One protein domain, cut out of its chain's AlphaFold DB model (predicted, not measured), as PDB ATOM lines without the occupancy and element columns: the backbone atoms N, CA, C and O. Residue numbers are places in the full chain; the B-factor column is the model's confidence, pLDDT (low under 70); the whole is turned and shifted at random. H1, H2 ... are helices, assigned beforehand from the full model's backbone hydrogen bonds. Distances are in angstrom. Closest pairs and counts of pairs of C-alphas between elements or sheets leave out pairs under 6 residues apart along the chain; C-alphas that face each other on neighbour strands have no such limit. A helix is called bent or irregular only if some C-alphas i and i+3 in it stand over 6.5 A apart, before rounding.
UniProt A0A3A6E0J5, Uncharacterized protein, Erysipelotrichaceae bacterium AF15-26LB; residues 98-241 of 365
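Overview. This is residues 98 to 241 of the 365 residues of an uncharacterized protein of Erysipelotrichaceae bacterium AF15-26LB (UniProt A0A3A6E0J5). This is an elongated model of helices in two parts: at one end the long helix H10 is crossed by H2, H3 and H5, which pack on different stretches of it, and at the other H1 crosses H9, with H8 folded against H9 as a helical hairpin. H9 and H10 meet at a corner, and residues 171 to 178 run back from the first part to the second. The printed part has 144 residues with ten named helices, H1 to H10 in chain order, and no named strand; its class is all helix. It is only just compact, close to loose, with a radius of gyration of the C-alphas of 17.3 A and spans of 55 by 31 by 24 A.

Along the chain. H10, residues 215 to 240, is the longest helix at 37.1 A, from C-alpha 215 at (-31.260, 16.163, 32.199) to C-alpha 240 at (-66.734, 19.526, 42.618). H1, residues 98 to 118, measures 30.4 A and begins at C-alpha 98 at (-29.579, -9.692, 44.102). H3, residues 136 to 152, measures 24.9 A, H9, residues 200 to 213, 20.1 A, and H2, residues 120 to 132, 16.9 A. H2 is irregular: C-alphas 126 and 129 are 7.5 A apart. The shorter helices are H4, residues 157 to 160, H5, 164 to 170, H6, 179 to 182, H7, 185 to 188, and H8, 191 to 198.

Arrangement. H10 is the hub, touching three helices. Its residues 218 to 226 touch H2, about perpendicular at 89 degrees; the closest C-alphas, of Leu 123 and Gly 222, are 4.4 A apart. Its residues 227 to 238 touch H3 at a steep tilt of 50 degrees, the same way, closest at the C-alphas of Gly 146 and Thr 231, 5.0 A. Its residues 225 to 232 touch H5 at 72 degrees, only just about perpendicular, closest at the C-alphas of Gln 167 and Ala 232, 5.4 A. H4 and H5 only just touch, only at the corner by their link, with 3 pairs of C-alphas within 8 A, closest at Leu 158 and Asn 166, 6.8 A. H1 touches H9 with residues 104 to 112 at a steep tilt of 58 degrees, the same way; the C-alphas of Ile 108 and Val 204 are closest, 5.4 A. H1 touches H8 with residues 100 to 104, closest at the C-alphas of Lys 101 and Leu 193, 6.8 A. H8 and H9 form a hairpin, opposite ways at 39 degrees, closest at the C-alphas of Tyr 196 and Ile 203, 5.5 A. H6 is close to H9 but not clearly touching, and H7 likewise to H8. Every O i to N i+4 pair is within hydrogen-bond range in H1, H3, H8, H9 and H10, against 7 of 9 in H2 and 1 of 3 in H5, which has 3 of 4 O i to N i+3 pairs within range; H4, H6 and H7 are too short for an i+4 pair.

Size, cuts and confidence. The C-alphas farthest apart, of Thr 189 and Asn 241, are 56.2 A apart. The printed part has no cut and no long link; the link H5 to H6 is short and the others are tight. The mean pLDDT of the printed part is 90.3, and residues 182, 185 and 188 are under 70.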
ATOM      1  N   GLY A  98     -28.246 -10.029  44.609       86.69
ATOM      2  CA  GLY A  98     -29.579  -9.692  44.102       86.69
ATOM      3  C   GLY A  98     -30.435  -8.969  45.149       86.69
ATOM      4  O   GLY A  98     -30.928  -7.876  44.886       86.69
ATOM      5  N   GLY A  99     -30.522  -9.510  46.367       88.44
ATOM      6  CA  GLY A  99     -31.290  -8.897  47.454       88.44
ATOM      7  C   GLY A  99     -30.688  -7.576  47.945       88.44
ATOM      8  O   GLY A  99     -31.413  -6.664  48.337       88.44
ATOM      9  N   LEU A 100     -29.360  -7.430  47.898       89.75
ATOM     10  CA  LEU A 100     -28.702  -6.149  48.176       89.75
ATOM     11  C   LEU A 100     -28.995  -5.095  47.113       89.75
ATOM     12  O   LEU A 100     -29.247  -3.941  47.450       89.75
ATOM     13  N   LYS A 101     -28.979  -5.497  45.843       89.88
ATOM     14  CA  LYS A 101     -29.272  -4.634  44.701       89.88
ATOM     15  C   LYS A 101     -30.700  -4.101  44.772       89.88
ATOM     16  O   LYS A 101     -30.901  -2.906  44.589       89.88
ATOM     17  N   GLU A 102     -31.668  -4.948  45.111       89.44
ATOM     18  CA  GLU A 102     -33.062  -4.540  45.338       89.44
ATOM     19  C   GLU A 102     -33.192  -3.518  46.477       89.44
ATOM     20  O   GLU A 102     -33.830  -2.479  46.302       89.44
ATOM     21  N   LYS A 103     -32.536  -3.766  47.622       92.50
ATOM     22  CA  LYS A 103     -32.535  -2.832  48.763       92.50
ATOM     23  C   LYS A 103     -31.935  -1.477  48.392       92.50
ATOM     24  O   LYS A 103     -32.549  -0.447  48.651       92.50
ATOM     25  N   LEU A 104     -30.768  -1.483  47.748       92.50
ATOM     26  CA  LEU A 104     -30.107  -0.260  47.304       92.50
ATOM     27  C   LEU A 104     -30.970   0.507  46.290       92.50
ATOM     28  O   LEU A 104     -31.105   1.721  46.414       92.50
ATOM     29  N   PHE A 105     -31.596  -0.172  45.323       90.75
ATOM     30  CA  PHE A 105     -32.486   0.499  44.372       90.75
ATOM     31  C   PHE A 105     -33.673   1.166  45.048       90.75
ATOM     32  O   PHE A 105     -33.980   2.304  44.709       90.75
ATOM     33  N   SER A 106     -34.299   0.498  46.017       92.06
ATOM     34  CA  SER A 106     -35.404   1.088  46.771       92.06
ATOM     35  C   SER A 106     -34.965   2.340  47.539       92.06
ATOM     36  O   SER A 106     -35.668   3.347  47.530       92.06
ATOM     37  N   GLU A 107     -33.780   2.331  48.153       95.12
ATOM     38  CA  GLU A 107     -33.249   3.509  48.852       95.12
ATOM     39  C   GLU A 107     -32.896   4.659  47.890       95.12
ATOM     40  O   GLU A 107     -33.210   5.815  48.179       95.12
ATOM     41  N   ILE A 108     -32.312   4.354  46.724       93.44
ATOM     42  CA  ILE A 108     -32.046   5.348  45.669       93.44
ATOM     43  C   ILE A 108     -33.360   5.946  45.162       93.44
ATOM     44  O   ILE A 108     -33.452   7.165  45.016       93.44
ATOM     45  N   GLU A 109     -34.371   5.112  44.906       92.06
ATOM     46  CA  GLU A 109     -35.694   5.541  44.455       92.06
ATOM     47  C   GLU A 109     -36.347   6.479  45.473       92.06
ATOM     48  O   GLU A 109     -36.769   7.572  45.103       92.06
ATOM     49  N   ASN A 110     -36.332   6.119  46.759       92.69
ATOM     50  CA  ASN A 110     -36.849   6.968  47.834       92.69
ATOM     51  C   ASN A 110     -36.138   8.331  47.879       92.69
ATOM     52  O   ASN A 110     -36.786   9.370  48.023       92.69
ATOM     53  N   ASN A 111     -34.811   8.353  47.717       94.62
ATOM     54  CA  ASN A 111     -34.046   9.599  47.656       94.62
ATOM     55  C   ASN A 111     -34.431  10.465  46.450       94.62
ATOM     56  O   ASN A 111     -34.590  11.678  46.593       94.62
ATOM     57  N   VAL A 112     -34.604   9.854  45.277       93.00
ATOM     58  CA  VAL A 112     -35.029  10.555  44.057       93.00
ATOM     59  C   VAL A 112     -36.456  11.087  44.197       93.00
ATOM     60  O   VAL A 112     -36.710  12.228  43.815       93.00
ATOM     61  N   GLN A 113     -37.379  10.314  44.772       92.38
ATOM     62  CA  GLN A 113     -38.756  10.749  45.015       92.38
ATOM     63  C   GLN A 113     -38.810  11.929  45.990       92.38
ATOM     64  O   GLN A 113     -39.486  12.918  45.709       92.38
ATOM     65  N   ARG A 114     -38.042  11.882  47.086       93.25
ATOM     66  CA  ARG A 114     -37.910  13.015  48.014       93.25
ATOM     67  C   ARG A 114     -37.388  14.264  47.305       93.25
ATOM     68  O   ARG A 114     -38.007  15.318  47.403       93.25
ATOM     69  N   TYR A 115     -36.312  14.132  46.526       94.56
ATOM     70  CA  TYR A 115     -35.794  15.236  45.716       94.56
ATOM     71  C   TYR A 115     -36.864  15.798  44.768       94.56
ATOM     72  O   TYR A 115     -36.989  17.014  44.625       94.56
ATOM     73  N   ALA A 116     -37.643  14.924  44.125       93.81
ATOM     74  CA  ALA A 116     -38.686  15.314  43.186       93.81
ATOM     75  C   ALA A 116     -39.811  16.118  43.854       93.81
ATOM     76  O   ALA A 116     -40.265  17.105  43.278       93.81
ATOM     77  N   LEU A 117     -40.218  15.736  45.068       93.88
ATOM     78  CA  LEU A 117     -41.195  16.479  45.869       93.88
ATOM     79  C   LEU A 117     -40.648  17.848  46.296       93.88
ATOM     80  O   LEU A 117     -41.319  18.862  46.117       93.88
ATOM     81  N   GLU A 118     -39.408  17.893  46.788       95.44
ATOM     82  CA  GLU A 118     -38.750  19.126  47.249       95.44
ATOM     83  C   GLU A 118     -38.471  20.126  46.110       95.44
ATOM     84  O   GLU A 118     -38.387  21.330  46.348       95.44
ATOM     85  N   ASN A 119     -38.339  19.647  44.867       96.56
ATOM     86  CA  ASN A 119     -37.950  20.450  43.700       96.56
ATOM     87  C   ASN A 119     -39.007  20.459  42.583       96.56
ATOM     88  O   ASN A 119     -38.684  20.759  41.428       96.56
ATOM     89  N   ALA A 120     -40.264  20.143  42.906       95.69
ATOM     90  CA  ALA A 120     -41.335  19.954  41.929       95.69
ATOM     91  C   ALA A 120     -41.477  21.134  40.954       95.69
ATOM     92  O   ALA A 120     -41.436  20.942  39.741       95.69
ATOM     93  N   ASP A 121     -41.525  22.367  41.467       96.00
ATOM     94  CA  ASP A 121     -41.699  23.571  40.644       96.00
ATOM     95  C   ASP A 121     -40.573  23.778  39.620       96.00
ATOM     96  O   ASP A 121     -40.798  24.322  38.535       96.00
ATOM     97  N   VAL A 122     -39.343  23.381  39.958       97.31
ATOM     98  CA  VAL A 122     -38.191  23.475  39.049       97.31
ATOM     99  C   VAL A 122     -38.307  22.407  37.966       97.31
ATOM    100  O   VAL A 122     -38.210  22.718  36.779       97.31
ATOM    101  N   LEU A 123     -38.580  21.165  38.366       96.69
ATOM    102  CA  LEU A 123     -38.699  20.022  37.462       96.69
ATOM    103  C   LEU A 123     -39.871  20.175  36.484       96.69
ATOM    104  O   LEU A 123     -39.737  19.865  35.302       96.69
ATOM    105  N   GLU A 124     -41.000  20.709  36.943       95.81
ATOM    106  CA  GLU A 124     -42.158  21.022  36.102       95.81
ATOM    107  C   GLU A 124     -41.817  22.055  35.030       95.81
ATOM    108  O   GLU A 124     -42.157  21.875  33.860       95.81
ATOM    109  N   LYS A 125     -41.104  23.125  35.406       97.19
ATOM    110  CA  LYS A 125     -40.659  24.153  34.455       97.19
ATOM    111  C   LYS A 125     -39.702  23.581  33.419       97.19
ATOM    112  O   LYS A 125     -39.838  23.903  32.240       97.19
ATOM    113  N   GLU A 126     -38.762  22.731  33.836       96.00
ATOM    114  CA  GLU A 126     -37.856  22.039  32.913       96.00
ATOM    115  C   GLU A 126     -38.635  21.151  31.929       96.00
ATOM    116  O   GLU A 126     -38.359  21.164  30.728       96.00
ATOM    117  N   ALA A 127     -39.632  20.411  32.423       96.81
ATOM    118  CA  ALA A 127     -40.375  19.418  31.654       96.81
ATOM    119  C   ALA A 127     -41.542  19.977  30.826       96.81
ATOM    120  O   ALA A 127     -42.052  19.262  29.964       96.81
ATOM    121  N   LEU A 128     -41.964  21.229  31.034       96.06
ATOM    122  CA  LEU A 128     -43.202  21.772  30.461       96.06
ATOM    123  C   LEU A 128     -43.297  21.606  28.938       96.06
ATOM    124  O   LEU A 128     -44.325  21.166  28.428       96.06
ATOM    125  N   SER A 129     -42.219  21.911  28.211       95.06
ATOM    126  CA  SER A 129     -42.187  21.754  26.750       95.06
ATOM    127  C   SER A 129     -42.303  20.284  26.332       95.06
ATOM    128  O   SER A 129     -43.057  19.949  25.420       95.06
ATOM    129  N   ALA A 130     -41.609  19.373  27.022       92.69
ATOM    130  CA  ALA A 130     -41.697  17.940  26.742       92.69
ATOM    131  C   ALA A 130     -43.100  17.386  27.044       92.69
ATOM    132  O   ALA A 130     -43.626  16.587  26.273       92.69
ATOM    133  N   TYR A 131     -43.724  17.851  28.127       94.94
ATOM    134  CA  TYR A 131     -45.092  17.510  28.507       94.94
ATOM    135  C   TYR A 131     -46.122  18.001  27.479       94.94
ATOM    136  O   TYR A 131     -46.980  17.234  27.058       94.94
ATOM    137  N   GLN A 132     -46.012  19.245  27.008       93.62
ATOM    138  CA  GLN A 132     -46.931  19.808  26.008       93.62
ATOM    139  C   GLN A 132     -46.837  19.117  24.642       93.62
ATOM    140  O   GLN A 132     -47.833  19.037  23.928       93.62
ATOM    141  N   ASN A 133     -45.658  18.601  24.291       93.31
ATOM    142  CA  ASN A 133     -45.423  17.877  23.041       93.31
ATOM    143  C   ASN A 133     -45.762  16.379  23.132       93.31
ATOM    144  O   ASN A 133     -45.439  15.615  22.222       93.31
ATOM    145  N   GLN A 134     -46.379  15.930  24.226       92.12
ATOM    146  CA  GLN A 134     -46.834  14.552  24.344       92.12
ATOM    147  C   GLN A 134     -47.954  14.224  23.358       92.12
ATOM    148  O   GLN A 134     -48.828  15.035  23.061       92.12
ATOM    149  N   GLU A 135     -47.963  12.966  22.924       93.00
ATOM    150  CA  GLU A 135     -49.009  12.422  22.069       93.00
ATOM    151  C   GLU A 135     -50.409  12.590  22.698       93.00
ATOM    152  O   GLU A 135     -50.599  12.211  23.860       93.00
ATOM    153  N   PRO A 136     -51.426  13.061  21.948       92.56
ATOM    154  CA  PRO A 136     -52.765  13.333  22.481       92.56
ATOM    155  C   PRO A 136     -53.424  12.158  23.216       92.56
ATOM    156  O   PRO A 136     -54.167  12.357  24.180       92.56
ATOM    157  N   TYR A 137     -53.138  10.915  22.806       92.75
ATOM    158  CA  TYR A 137     -53.681   9.726  23.470       92.75
ATOM    159  C   TYR A 137     -53.215   9.598  24.930       92.75
ATOM    160  O   TYR A 137     -53.905   8.969  25.731       92.75
ATOM    161  N   ARG A 138     -52.071  10.195  25.303       91.19
ATOM    162  CA  ARG A 138     -51.581  10.186  26.688       91.19
ATOM    163  C   ARG A 138     -52.520  10.956  27.603       91.19
ATOM    164  O   ARG A 138     -52.925  10.415  28.623       91.19
ATOM    165  N   PHE A 139     -52.946  12.152  27.206       94.12
ATOM    166  CA  PHE A 139     -53.919  12.943  27.968       94.12
ATOM    167  C   PHE A 139     -55.273  12.247  28.073       94.12
ATOM    168  O   PHE A 139     -55.906  12.289  29.128       94.12
ATOM    169  N   LYS A 140     -55.697  11.553  27.006       94.06
ATOM    170  CA  LYS A 140     -56.892  10.703  27.049       94.06
ATOM    171  C   LYS A 140     -56.754   9.631  28.134       94.06
ATOM    172  O   LYS A 140     -57.619   9.535  28.997       94.06
ATOM    173  N   ARG A 141     -55.634   8.900  28.144       92.69
ATOM    174  CA  ARG A 141     -55.354   7.860  29.142       92.69
ATOM    175  C   ARG A 141     -55.254   8.416  30.565       92.69
ATOM    176  O   ARG A 141     -55.782   7.808  31.483       92.69
ATOM    177  N   LEU A 142     -54.616   9.571  30.769       94.44
ATOM    178  CA  LEU A 142     -54.545  10.213  32.090       94.44
ATOM    179  C   LEU A 142     -55.939  10.603  32.601       94.44
ATOM    180  O   LEU A 142     -56.261  10.380  33.765       94.44
ATOM    181  N   LYS A 143     -56.800  11.121  31.718       95.25
ATOM    182  CA  LYS A 143     -58.200  11.403  32.051       95.25
ATOM    183  C   LYS A 143     -58.952  10.123  32.425       95.25
ATOM    184  O   LYS A 143     -59.652  10.108  33.434       95.25
ATOM    185  N   GLU A 144     -58.803   9.062  31.633       94.38
ATOM    186  CA  GLU A 144     -59.395   7.747  31.913       94.38
ATOM    187  C   GLU A 144     -58.922   7.207  33.273       94.38
ATOM    188  O   GLU A 144     -59.752   6.794  34.079       94.38
ATOM    189  N   ASN A 145     -57.624   7.300  33.578       94.06
ATOM    190  CA  ASN A 145     -57.060   6.897  34.868       94.06
ATOM    191  C   ASN A 145     -57.694   7.662  36.039       94.06
ATOM    192  O   ASN A 145     -58.080   7.039  37.024       94.06
ATOM    193  N   GLY A 146     -57.854   8.985  35.927       95.38
ATOM    194  CA  GLY A 146     -58.503   9.794  36.965       95.38
ATOM    195  C   GLY A 146     -59.957   9.374  37.208       95.38
ATOM    196  O   GLY A 146     -60.379   9.214  38.352       95.38
ATOM    197  N   ILE A 147     -60.711   9.104  36.136       95.56
ATOM    198  CA  ILE A 147     -62.088   8.592  36.233       95.56
ATOM    199  C   ILE A 147     -62.112   7.228  36.937       95.56
ATOM    200  O   ILE A 147     -62.910   7.019  37.851       95.56
ATOM    201  N   VAL A 148     -61.241   6.302  36.531       94.88
ATOM    202  CA  VAL A 148     -61.149   4.966  37.138       94.88
ATOM    203  C   VAL A 148     -60.787   5.066  38.618       94.88
ATOM    204  O   VAL A 148     -61.416   4.396  39.440       94.88
ATOM    205  N   TYR A 149     -59.829   5.924  38.980       95.56
ATOM    206  CA  TYR A 149     -59.433   6.132  40.369       95.56
ATOM    207  C   TYR A 149     -60.614   6.634  41.206       95.56
ATOM    208  O   TYR A 149     -60.944   6.024  42.222       95.56
ATOM    209  N   PHE A 150     -61.341   7.649  40.723       95.62
ATOM    210  CA  PHE A 150     -62.556   8.141  41.377       95.62
ATOM    211  C   PHE A 150     -63.608   7.043  41.601       95.62
ATOM    212  O   PHE A 150     -64.234   6.994  42.663       95.62
ATOM    213  N   LEU A 151     -63.816   6.163  40.617       95.19
ATOM    214  CA  LEU A 151     -64.806   5.081  40.686       95.19
ATOM    215  C   LEU A 151     -64.424   3.965  41.666       95.19
ATOM    216  O   LEU A 151     -65.300   3.231  42.116       95.19
ATOM    217  N   THR A 152     -63.135   3.808  41.963       93.25
ATOM    218  CA  THR A 152     -62.599   2.659  42.712       93.25
ATOM    219  C   THR A 152     -62.046   3.012  44.088       93.25
ATOM    220  O   THR A 152     -61.861   2.106  44.898       93.25
ATOM    221  N   HIS A 153     -61.821   4.296  44.372       94.00
ATOM    222  CA  HIS A 153     -61.211   4.764  45.613       94.00
ATOM    223  C   HIS A 153     -62.005   5.909  46.248       94.00
ATOM    224  O   HIS A 153     -62.733   6.658  45.585       94.00
ATOM    225  N   ASP A 154     -61.836   6.071  47.557       91.56
ATOM    226  CA  ASP A 154     -62.203   7.310  48.232       91.56
ATOM    227  C   ASP A 154     -61.186   8.404  47.874       91.56
ATOM    228  O   ASP A 154     -59.977   8.179  47.901       91.56
ATOM    229  N   CYS A 155     -61.697   9.568  47.483       93.19
ATOM    230  CA  CYS A 155     -60.911  10.695  46.987       93.19
ATOM    231  C   CYS A 155     -61.106  11.956  47.838       93.19
ATOM    232  O   CYS A 155     -60.596  13.012  47.465       93.19
ATOM    233  N   ASP A 156     -61.827  11.878  48.964       90.00
ATOM    234  CA  ASP A 156     -62.104  13.048  49.807       90.00
ATOM    235  C   ASP A 156     -60.828  13.683  50.383       90.00
ATOM    236  O   ASP A 156     -60.787  14.898  50.575       90.00
ATOM    237  N   PHE A 157     -59.744  12.911  50.511       91.62
ATOM    238  CA  PHE A 157     -58.429  13.422  50.910       91.62
ATOM    239  C   PHE A 157     -57.919  14.568  50.016       91.62
ATOM    240  O   PHE A 157     -57.192  15.425  50.502       91.62
ATOM    241  N   LEU A 158     -58.321  14.635  48.740       91.56
ATOM    242  CA  LEU A 158     -57.923  15.726  47.835       91.56
ATOM    243  C   LEU A 158     -58.643  17.042  48.114       91.56
ATOM    244  O   LEU A 158     -58.141  18.101  47.740       91.56
ATOM    245  N   LYS A 159     -59.823  16.990  48.744       87.62
ATOM    246  CA  LYS A 159     -60.527  18.193  49.207       87.62
ATOM    247  C   LYS A 159     -59.863  18.761  50.457       87.62
ATOM    248  O   LYS A 159     -59.902  19.968  50.670       87.62
ATOM    249  N   GLU A 160     -59.303  17.883  51.285       89.00
ATOM    250  CA  GLU A 160     -58.636  18.238  52.537       89.00
ATOM    251  C   GLU A 160     -57.215  18.750  52.291       89.00
ATOM    252  O   GLU A 160     -56.827  19.773  52.855       89.00
ATOM    253  N   ASP A 161     -56.457  18.065  51.431       90.12
ATOM    254  CA  ASP A 161     -55.095  18.433  51.071       90.12
ATOM    255  C   ASP A 161     -54.778  18.094  49.606       90.12
ATOM    256  O   ASP A 161     -54.683  16.935  49.196       90.12
ATOM    257  N   SER A 162     -54.555  19.146  48.820       88.88
ATOM    258  CA  SER A 162     -54.191  19.072  47.407       88.88
ATOM    259  C   SER A 162     -52.679  19.135  47.169       88.88
ATOM    260  O   SER A 162     -52.253  19.435  46.053       88.88
ATOM    261  N   SER A 163     -51.856  18.855  48.184       92.25
ATOM    262  CA  SER A 163     -50.402  18.738  48.054       92.25
ATOM    263  C   SER A 163     -49.988  17.746  46.964       92.25
ATOM    264  O   SER A 163     -50.699  16.787  46.653       92.25
ATOM    265  N   LEU A 164     -48.798  17.950  46.388       91.56
ATOM    266  CA  LEU A 164     -48.259  17.030  45.385       91.56
ATOM    267  C   LEU A 164     -48.166  15.596  45.927       91.56
ATOM    268  O   LEU A 164     -48.484  14.661  45.200       91.56
ATOM    269  N   GLU A 165     -47.798  15.433  47.200       91.06
ATOM    270  CA  GLU A 165     -47.756  14.134  47.884       91.06
ATOM    271  C   GLU A 165     -49.097  13.400  47.806       91.06
ATOM    272  O   GLU A 165     -49.128  12.203  47.528       91.06
ATOM    273  N   ASN A 166     -50.215  14.108  47.981       91.06
ATOM    274  CA  ASN A 166     -51.534  13.508  47.836       91.06
ATOM    275  C   ASN A 166     -51.931  13.297  46.373       91.06
ATOM    276  O   ASN A 166     -52.508  12.264  46.036       91.06
ATOM    277  N   GLN A 167     -51.578  14.213  45.477       92.31
ATOM    278  CA  GLN A 167     -51.884  14.082  44.050       92.31
ATOM    279  C   GLN A 167     -51.211  12.859  43.410       92.31
ATOM    280  O   GLN A 167     -51.837  12.169  42.607       92.31
ATOM    281  N   ILE A 168     -49.964  12.546  43.782       91.00
ATOM    282  CA  ILE A 168     -49.245  11.380  43.242       91.00
ATOM    283  C   ILE A 168     -49.797  10.038  43.742       91.00
ATOM    284  O   ILE A 168     -49.474   9.012  43.158       91.00
ATOM    285  N   ARG A 169     -50.654  10.018  44.778       88.19
ATOM    286  CA  ARG A 169     -51.345   8.792  45.238       88.19
ATOM    287  C   ARG A 169     -52.404   8.307  44.249       88.19
ATOM    288  O   ARG A 169     -52.801   7.149  44.302       88.19
ATOM    289  N   ILE A 170     -52.889   9.205  43.392       87.62
ATOM    290  CA  ILE A 170     -53.901   8.923  42.364       87.62
ATOM    291  C   ILE A 170     -53.275   8.197  41.166       87.62
ATOM    292  O   ILE A 170     -53.957   7.519  40.398       87.62
ATOM    293  N   THR A 171     -51.968   8.363  40.991       86.50
ATOM    294  CA  THR A 171     -51.161   7.715  39.963       86.50
ATOM    295  C   THR A 171     -50.264   6.649  40.595       86.50
ATOM    296  O   THR A 171     -50.270   6.447  41.805       86.50
ATOM    297  N   ASP A 172     -49.451   5.971  39.782       75.62
ATOM    298  CA  ASP A 172     -48.430   5.026  40.260       75.62
ATOM    299  C   ASP A 172     -47.224   5.737  40.932       75.62
ATOM    300  O   ASP A 172     -46.111   5.215  40.944       75.62
ATOM    301  N   GLY A 173     -47.411   6.955  41.458       81.38
ATOM    302  CA  GLY A 173     -46.355   7.780  42.036       81.38
ATOM    303  C   GLY A 173     -45.515   8.552  41.012       81.38
ATOM    304  O   GLY A 173     -45.926   8.835  39.881       81.38
ATOM    305  N   ILE A 174     -44.308   8.934  41.431       82.81
ATOM    306  CA  ILE A 174     -43.320   9.593  40.569       82.81
ATOM    307  C   ILE A 174     -42.494   8.509  39.883       82.81
ATOM    308  O   ILE A 174     -41.664   7.855  40.512       82.81
ATOM    309  N   TYR A 175     -42.699   8.335  38.576       80.25
ATOM    310  CA  TYR A 175     -41.984   7.324  37.808       80.25
ATOM    311  C   TYR A 175     -40.477   7.618  37.758       80.25
ATOM    312  O   TYR A 175     -40.038   8.607  37.162       80.25
ATOM    313  N   CYS A 176     -39.689   6.714  38.340       77.69
ATOM    314  CA  CYS A 176     -38.236   6.798  38.432       77.69
ATOM    315  C   CYS A 176     -37.599   5.610  37.699       77.69
ATOM    316  O   CYS A 176     -37.408   4.541  38.272       77.69
ATOM    317  N   ASN A 177     -37.255   5.768  36.415       79.62
ATOM    318  CA  ASN A 177     -36.601   4.681  35.683       79.62
ATOM    319  C   ASN A 177     -35.112   4.560  36.039       79.62
ATOM    320  O   ASN A 177     -34.259   5.185  35.405       79.62
ATOM    321  N   LEU A 178     -34.800   3.711  37.014       81.62
ATOM    322  CA  LEU A 178     -33.427   3.441  37.441       81.62
ATOM    323  C   LEU A 178     -32.691   2.430  36.545       81.62
ATOM    324  O   LEU A 178     -31.540   2.104  36.828       81.62
ATOM    325  N   SER A 179     -33.295   1.942  35.451       77.31
ATOM    326  CA  SER A 179     -32.669   0.928  34.586       77.31
ATOM    327  C   SER A 179     -31.312   1.379  34.043       77.31
ATOM    328  O   SER A 179     -30.396   0.572  33.954       77.31
ATOM    329  N   LYS A 180     -31.148   2.683  33.770       70.19
ATOM    330  CA  LYS A 180     -29.884   3.265  33.289       70.19
ATOM    331  C   LYS A 180     -28.708   3.061  34.254       70.19
ATOM    332  O   LYS A 180     -27.565   3.081  33.809       70.19
ATOM    333  N   LEU A 181     -28.956   2.871  35.554       72.69
ATOM    334  CA  LEU A 181     -27.891   2.543  36.507       72.69
ATOM    335  C   LEU A 181     -27.324   1.144  36.273       72.69
ATOM    336  O   LEU A 181     -26.134   0.927  36.461       72.69
ATOM    337  N   GLN A 182     -28.165   0.192  35.866       68.25
ATOM    338  CA  GLN A 182     -27.773  -1.215  35.767       68.25
ATOM    339  C   GLN A 182     -26.752  -1.468  34.659       68.25
ATOM    340  O   GLN A 182     -25.976  -2.414  34.764       68.25
ATOM    341  N   ASP A 183     -26.723  -0.599  33.650       70.12
ATOM    342  CA  ASP A 183     -25.818  -0.701  32.506       70.12
ATOM    343  C   ASP A 183     -24.445  -0.049  32.771       70.12
ATOM    344  O   ASP A 183     -23.556  -0.087  31.919       70.12
ATOM    345  N   SER A 184     -24.246   0.567  33.943       70.62
ATOM    346  CA  SER A 184     -22.992   1.240  34.280       70.62
ATOM    347  C   SER A 184     -21.884   0.235  34.664       70.62
ATOM    348  O   SER A 184     -22.148  -0.730  35.387       70.62
ATOM    349  N   PRO A 185     -20.616   0.465  34.256       69.44
ATOM    350  CA  PRO A 185     -19.485  -0.401  34.617       69.44
ATOM    351  C   PRO A 185     -19.273  -0.593  36.129       69.44
ATOM    352  O   PRO A 185     -18.779  -1.633  36.567       69.44
ATOM    353  N   ASP A 186     -19.645   0.395  36.945       71.06
ATOM    354  CA  ASP A 186     -19.521   0.309  38.407       71.06
ATOM    355  C   ASP A 186     -20.555  -0.666  39.011       71.06
ATOM    356  O   ASP A 186     -20.300  -1.286  40.046       71.06
ATOM    357  N   TRP A 187     -21.707  -0.831  38.351       75.00
ATOM    358  CA  TRP A 187     -22.759  -1.769  38.749       75.00
ATOM    359  C   TRP A 187     -22.515  -3.188  38.236       75.00
ATOM    360  O   TRP A 187     -22.914  -4.142  38.898       75.00
ATOM    361  N   THR A 188     -21.840  -3.349  37.094       69.00
ATOM    362  CA  THR A 188     -21.495  -4.673  36.540       69.00
ATOM    363  C   THR A 188     -20.293  -5.328  37.222       69.00
ATOM    364  O   THR A 188     -20.059  -6.518  37.035       69.00
ATOM    365  N   THR A 189     -19.545  -4.569  38.028       71.12
ATOM    366  CA  THR A 189     -18.381  -5.045  38.796       71.12
ATOM    367  C   THR A 189     -18.652  -5.166  40.302       71.12
ATOM    368  O   THR A 189     -17.712  -5.317  41.080       71.12
ATOM    369  N   ASP A 190     -19.918  -5.057  40.728       77.69
ATOM    370  CA  ASP A 190     -20.387  -5.108  42.129       77.69
ATOM    371  C   ASP A 190     -19.742  -4.085  43.087       77.69
ATOM    372  O   ASP A 190     -20.000  -4.082  44.293       77.69
ATOM    373  N   LYS A 191     -18.946  -3.150  42.562       81.50
ATOM    374  CA  LYS A 191     -18.229  -2.133  43.337       81.50
ATOM    375  C   LYS A 191     -19.184  -1.246  44.132       81.50
ATOM    376  O   LYS A 191     -18.904  -0.922  45.284       81.50
ATOM    377  N   VAL A 192     -20.324  -0.894  43.539       86.44
ATOM    378  CA  VAL A 192     -21.380  -0.119  44.208       86.44
ATOM    379  C   VAL A 192     -21.982  -0.901  45.378       86.44
ATOM    380  O   VAL A 192     -22.162  -0.341  46.456       86.44
ATOM    381  N   LEU A 193     -22.238  -2.204  45.209       88.19
ATOM    382  CA  LEU A 193     -22.815  -3.047  46.262       88.19
ATOM    383  C   LEU A 193     -21.858  -3.201  47.448       88.19
ATOM    384  O   LEU A 193     -22.273  -3.098  48.602       88.19
ATOM    385  N   LEU A 194     -20.566  -3.393  47.177       86.69
ATOM    386  CA  LEU A 194     -19.541  -3.463  48.222       86.69
ATOM    387  C   LEU A 194     -19.346  -2.110  48.920       86.69
ATOM    388  O   LEU A 194     -19.213  -2.056  50.146       86.69
ATOM    389  N   GLY A 195     -19.405  -1.009  48.167       87.50
ATOM    390  CA  GLY A 195     -19.456   0.336  48.735       87.50
ATOM    391  C   GLY A 195     -20.646   0.499  49.679       87.50
ATOM    392  O   GLY A 195     -20.472   0.963  50.801       87.50
ATOM    393  N   TYR A 196     -21.835   0.054  49.264       90.94
ATOM    394  CA  TYR A 196     -23.068   0.172  50.044       90.94
ATOM    395  C   TYR A 196     -22.993  -0.603  51.368       90.94
ATOM    396  O   TYR A 196     -23.495  -0.149  52.391       90.94
ATOM    397  N   LEU A 197     -22.304  -1.746  51.397       89.12
ATOM    398  CA  LEU A 197     -22.049  -2.478  52.643       89.12
ATOM    399  C   LEU A 197     -21.082  -1.758  53.598       89.12
ATOM    400  O   LEU A 197     -21.106  -2.033  54.804       89.12
ATOM    401  N   THR A 198     -20.248  -0.858  53.072       88.25
ATOM    402  CA  THR A 198     -19.301  -0.041  53.848       88.25
ATOM    403  C   THR A 198     -19.967   1.231  54.361       88.25
ATOM    404  O   THR A 198     -19.974   1.476  55.563       88.25
ATOM    405  N   ASP A 199     -20.559   2.010  53.457       90.94
ATOM    406  CA  ASP A 199     -21.231   3.272  53.751       90.94
ATOM    407  C   ASP A 199     -22.505   3.381  52.910       90.94
ATOM    408  O   ASP A 199     -22.500   3.794  51.746       90.94
ATOM    409  N   LYS A 200     -23.618   2.982  53.525       92.56
ATOM    410  CA  LYS A 200     -24.929   2.989  52.875       92.56
ATOM    411  C   LYS A 200     -25.333   4.387  52.436       92.56
ATOM    412  O   LYS A 200     -25.727   4.577  51.292       92.56
ATOM    413  N   ILE A 201     -25.230   5.351  53.351       94.19
ATOM    414  CA  ILE A 201     -25.743   6.706  53.150       94.19
ATOM    415  C   ILE A 201     -24.987   7.360  51.999       94.19
ATOM    416  O   ILE A 201     -25.613   7.834  51.053       94.19
ATOM    417  N   SER A 202     -23.650   7.298  52.028       94.56
ATOM    418  CA  SER A 202     -22.832   7.921  50.989       94.56
ATOM    419  C   SER A 202     -23.084   7.313  49.612       94.56
ATOM    420  O   SER A 202     -23.211   8.050  48.635       94.56
ATOM    421  N   ILE A 203     -23.207   5.985  49.505       93.75
ATOM    422  CA  ILE A 203     -23.446   5.341  48.206       93.75
ATOM    423  C   ILE A 203     -24.832   5.655  47.658       93.75
ATOM    424  O   ILE A 203     -24.946   5.978  46.476       93.75
ATOM    425  N   VAL A 204     -25.875   5.619  48.493       94.69
ATOM    426  CA  VAL A 204     -27.224   5.991  48.046       94.69
ATOM    427  C   VAL A 204     -27.221   7.442  47.555       94.69
ATOM    428  O   VAL A 204     -27.712   7.710  46.463       94.69
ATOM    429  N   GLU A 205     -26.617   8.378  48.295       94.94
ATOM    430  CA  GLU A 205     -26.520   9.785  47.879       94.94
ATOM    431  C   GLU A 205     -25.735   9.968  46.573       94.94
ATOM    432  O   GLU A 205     -26.181  10.690  45.679       94.94
ATOM    433  N   GLN A 206     -24.580   9.312  46.430       93.31
ATOM    434  CA  GLN A 206     -23.760   9.390  45.221       93.31
ATOM    435  C   GLN A 206     -24.509   8.868  43.993       93.31
ATOM    436  O   GLN A 206     -24.543   9.547  42.964       93.31
ATOM    437  N   GLU A 207     -25.124   7.688  44.091       92.25
ATOM    438  CA  GLU A 207     -25.851   7.085  42.974       92.25
ATOM    439  C   GLU A 207     -27.125   7.872  42.637       92.25
ATOM    440  O   GLU A 207     -27.380   8.127  41.460       92.25
ATOM    441  N   SER A 208     -27.872   8.363  43.636       93.38
ATOM    442  CA  SER A 208     -28.996   9.281  43.402       93.38
ATOM    443  C   SER A 208     -28.542  10.542  42.658       93.38
ATOM    444  O   SER A 208     -29.140  10.906  41.645       93.38
ATOM    445  N   ASN A 209     -27.455  11.184  43.096       92.75
ATOM    446  CA  ASN A 209     -26.938  12.407  42.475       92.75
ATOM    447  C   ASN A 209     -26.449  12.187  41.037       92.75
ATOM    448  O   ASN A 209     -26.677  13.041  40.180       92.75
ATOM    449  N   LYS A 210     -25.818  11.039  40.744       90.19
ATOM    450  CA  LYS A 210     -25.406  10.677  39.375       90.19
ATOM    451  C   LYS A 210     -26.595  10.665  38.418       90.19
ATOM    452  O   LYS A 210     -26.497  11.207  37.320       90.19
ATOM    453  N   ILE A 211     -27.719  10.078  38.831       89.19
ATOM    454  CA  ILE A 211     -28.918  10.019  37.990       89.19
ATOM    455  C   ILE A 211     -29.590  11.391  37.907       89.19
ATOM    456  O   ILE A 211     -29.987  11.820  36.828       89.19
ATOM    457  N   LEU A 212     -29.693  12.109  39.026       91.88
ATOM    458  CA  LEU A 212     -30.302  13.440  39.060       91.88
ATOM    459  C   LEU A 212     -29.519  14.471  38.236       91.88
ATOM    460  O   LEU A 212     -30.102  15.463  37.800       91.88
ATOM    461  N   ALA A 213     -28.233  14.242  37.961       91.44
ATOM    462  CA  ALA A 213     -27.451  15.056  37.035       91.44
ATOM    463  C   ALA A 213     -27.896  14.894  35.563       91.44
ATOM    464  O   ALA A 213     -27.760  15.848  34.788       91.44
ATOM    465  N   ASP A 214     -28.487  13.753  35.181       90.62
ATOM    466  CA  ASP A 214     -29.027  13.513  33.837       90.62
ATOM    467  C   ASP A 214     -30.270  14.389  33.592       90.62
ATOM    468  O   ASP A 214     -31.306  14.272  34.252       90.62
ATOM    469  N   LYS A 215     -30.166  15.277  32.599       91.62
ATOM    470  CA  LYS A 215     -31.260  16.163  32.199       91.62
ATOM    471  C   LYS A 215     -32.474  15.377  31.710       91.62
ATOM    472  O   LYS A 215     -33.592  15.736  32.065       91.62
ATOM    473  N   ASP A 216     -32.281  14.318  30.929       90.00
ATOM    474  CA  ASP A 216     -33.397  13.537  30.386       90.00
ATOM    475  C   ASP A 216     -34.145  12.809  31.504       90.00
ATOM    476  O   ASP A 216     -35.372  12.686  31.470       90.00
ATOM    477  N   PHE A 217     -33.417  12.383  32.537       91.38
ATOM    478  CA  PHE A 217     -34.022  11.812  33.731       91.38
ATOM    479  C   PHE A 217     -34.864  12.844  34.489       91.38
ATOM    480  O   PHE A 217     -36.033  12.585  34.772       91.38
ATOM    481  N   ARG A 218     -34.329  14.048  34.743       93.38
ATOM    482  CA  ARG A 218     -35.102  15.132  35.379       93.38
ATOM    483  C   ARG A 218     -36.332  15.538  34.567       93.38
ATOM    484  O   ARG A 218     -37.397  15.739  35.147       93.38
ATOM    485  N   LEU A 219     -36.223  15.587  33.237       93.62
ATOM    486  CA  LEU A 219     -37.362  15.831  32.345       93.62
ATOM    487  C   LEU A 219     -38.439  14.745  32.488       93.62
ATOM    488  O   LEU A 219     -39.629  15.063  32.511       93.62
ATOM    489  N   SER A 220     -38.038  13.476  32.615       91.94
ATOM    490  CA  SER A 220     -38.957  12.358  32.867       91.94
ATOM    491  C   SER A 220     -39.679  12.510  34.209       91.94
ATOM    492  O   SER A 220     -40.902  12.371  34.251       91.94
ATOM    493  N   ILE A 221     -38.958  12.852  35.285       94.00
ATOM    494  CA  ILE A 221     -39.560  13.117  36.602       94.00
ATOM    495  C   ILE A 221     -40.567  14.266  36.507       94.00
ATOM    496  O   ILE A 221     -41.726  14.098  36.881       94.00
ATOM    497  N   GLY A 222     -40.154  15.421  35.972       95.31
ATOM    498  CA  GLY A 222     -41.024  16.594  35.850       95.31
ATOM    499  C   GLY A 222     -42.274  16.307  35.014       95.31
ATOM    500  O   GLY A 222     -43.375  16.727  35.361       95.31
ATOM    501  N   THR A 223     -42.135  15.497  33.964       94.25
ATOM    502  CA  THR A 223     -43.268  15.007  33.169       94.25
ATOM    503  C   THR A 223     -44.209  14.124  33.997       94.25
ATOM    504  O   THR A 223     -45.426  14.261  33.889       94.25
ATOM    505  N   SER A 224     -43.678  13.235  34.843       93.88
ATOM    506  CA  SER A 224     -44.480  12.395  35.748       93.88
ATOM    507  C   SER A 224     -45.259  13.225  36.772       93.88
ATOM    508  O   SER A 224     -46.419  12.921  37.059       93.88
ATOM    509  N   ILE A 225     -44.647  14.292  37.294       95.62
ATOM    510  CA  ILE A 225     -45.299  15.240  38.206       95.62
ATOM    511  C   ILE A 225     -46.464  15.945  37.495       95.62
ATOM    512  O   ILE A 225     -47.589  15.927  37.996       95.62
ATOM    513  N   LEU A 226     -46.235  16.483  36.291       95.50
ATOM    514  CA  LEU A 226     -47.277  17.142  35.491       95.50
ATOM    515  C   LEU A 226     -48.432  16.192  35.135       95.50
ATOM    516  O   LEU A 226     -49.599  16.570  35.246       95.50
ATOM    517  N   ASN A 227     -48.129  14.941  34.779       94.38
ATOM    518  CA  ASN A 227     -49.138  13.905  34.538       94.38
ATOM    519  C   ASN A 227     -49.990  13.618  35.790       94.38
ATOM    520  O   ASN A 227     -51.206  13.430  35.687       94.38
ATOM    521  N   SER A 228     -49.358  13.581  36.966       94.56
ATOM    522  CA  SER A 228     -50.045  13.339  38.241       94.56
ATOM    523  C   SER A 228     -50.954  14.506  38.605       94.56
ATOM    524  O   SER A 228     -52.123  14.289  38.907       94.56
ATOM    525  N   ARG A 229     -50.473  15.744  38.438       94.62
ATOM    526  CA  ARG A 229     -51.280  16.965  38.578       94.62
ATOM    527  C   ARG A 229     -52.493  16.969  37.656       94.62
ATOM    528  O   ARG A 229     -53.598  17.246  38.107       94.62
ATOM    529  N   PHE A 230     -52.312  16.622  36.382       95.69
ATOM    530  CA  PHE A 230     -53.420  16.531  35.429       95.69
ATOM    531  C   PHE A 230     -54.470  15.504  35.865       95.69
ATOM    532  O   PHE A 230     -55.668  15.771  35.815       95.69
ATOM    533  N   THR A 231     -54.023  14.326  36.300       95.88
ATOM    534  CA  THR A 231     -54.922  13.253  36.745       95.88
ATOM    535  C   THR A 231     -55.673  13.663  38.012       95.88
ATOM    536  O   THR A 231     -56.885  13.469  38.095       95.88
ATOM    537  N   ALA A 232     -54.980  14.290  38.965       95.56
ATOM    538  CA  ALA A 232     -55.580  14.822  40.180       95.56
ATOM    539  C   ALA A 232     -56.620  15.902  39.889       95.56
ATOM    540  O   ALA A 232     -57.712  15.857  40.440       95.56
ATOM    541  N   ASP A 233     -56.324  16.817  38.971       95.12
ATOM    542  CA  ASP A 233     -57.250  17.864  38.552       95.12
ATOM    543  C   ASP A 233     -58.526  17.295  37.906       95.12
ATOM    544  O   ASP A 233     -59.624  17.793  38.151       95.12
ATOM    545  N   VAL A 234     -58.428  16.194  37.150       95.38
ATOM    546  CA  VAL A 234     -59.618  15.467  36.670       95.38
ATOM    547  C   VAL A 234     -60.455  14.951  37.843       95.38
ATOM    548  O   VAL A 234     -61.673  15.128  37.835       95.38
ATOM    549  N   VAL A 235     -59.830  14.343  38.857       95.81
ATOM    550  CA  VAL A 235     -60.542  13.860  40.054       95.81
ATOM    551  C   VAL A 235     -61.177  15.021  40.822       95.81
ATOM    552  O   VAL A 235     -62.350  14.930  41.174       95.81
ATOM    553  N   SER A 236     -60.461  16.129  41.023       94.44
ATOM    554  CA  SER A 236     -60.981  17.326  41.696       94.44
ATOM    555  C   SER A 236     -62.206  17.896  40.984       94.44
ATOM    556  O   SER A 236     -63.229  18.131  41.622       94.44
ATOM    557  N   ARG A 237     -62.171  18.006  39.651       93.31
ATOM    558  CA  ARG A 237     -63.328  18.451  38.859       93.31
ATOM    559  C   ARG A 237     -64.531  17.514  38.993       93.31
ATOM    560  O   ARG A 237     -65.669  17.978  39.080       93.31
ATOM    561  N   ILE A 238     -64.294  16.199  39.053       94.38
ATOM    562  CA  ILE A 238     -65.349  15.216  39.339       94.38
ATOM    563  C   ILE A 238     -65.918  15.434  40.746       94.38
ATOM    564  O   ILE A 238     -67.134  15.392  40.922       94.38
ATOM    565  N   LEU A 239     -65.068  15.686  41.744       92.88
ATOM    566  CA  LEU A 239     -65.470  15.917  43.133       92.88
ATOM    567  C   LEU A 239     -66.302  17.195  43.321       92.88
ATOM    568  O   LEU A 239     -67.229  17.191  44.130       92.88
ATOM    569  N   GLU A 240     -65.990  18.261  42.586       91.19
ATOM    570  CA  GLU A 240     -66.734  19.526  42.618       91.19
ATOM    571  C   GLU A 240     -68.104  19.409  41.931       91.19
ATOM    572  O   GLU A 240     -69.098  19.925  42.441       91.19
ATOM    573  N   ASN A 241     -68.166  18.716  40.785       87.50
ATOM    574  CA  ASN A 241     -69.377  18.455  39.991       87.50
ATOM    575  C   ASN A 241     -70.316  19.672  39.804       87.50
ATOM    576  O   ASN A 241     -71.538  19.523  39.790       87.50
TER     577      ASN A 241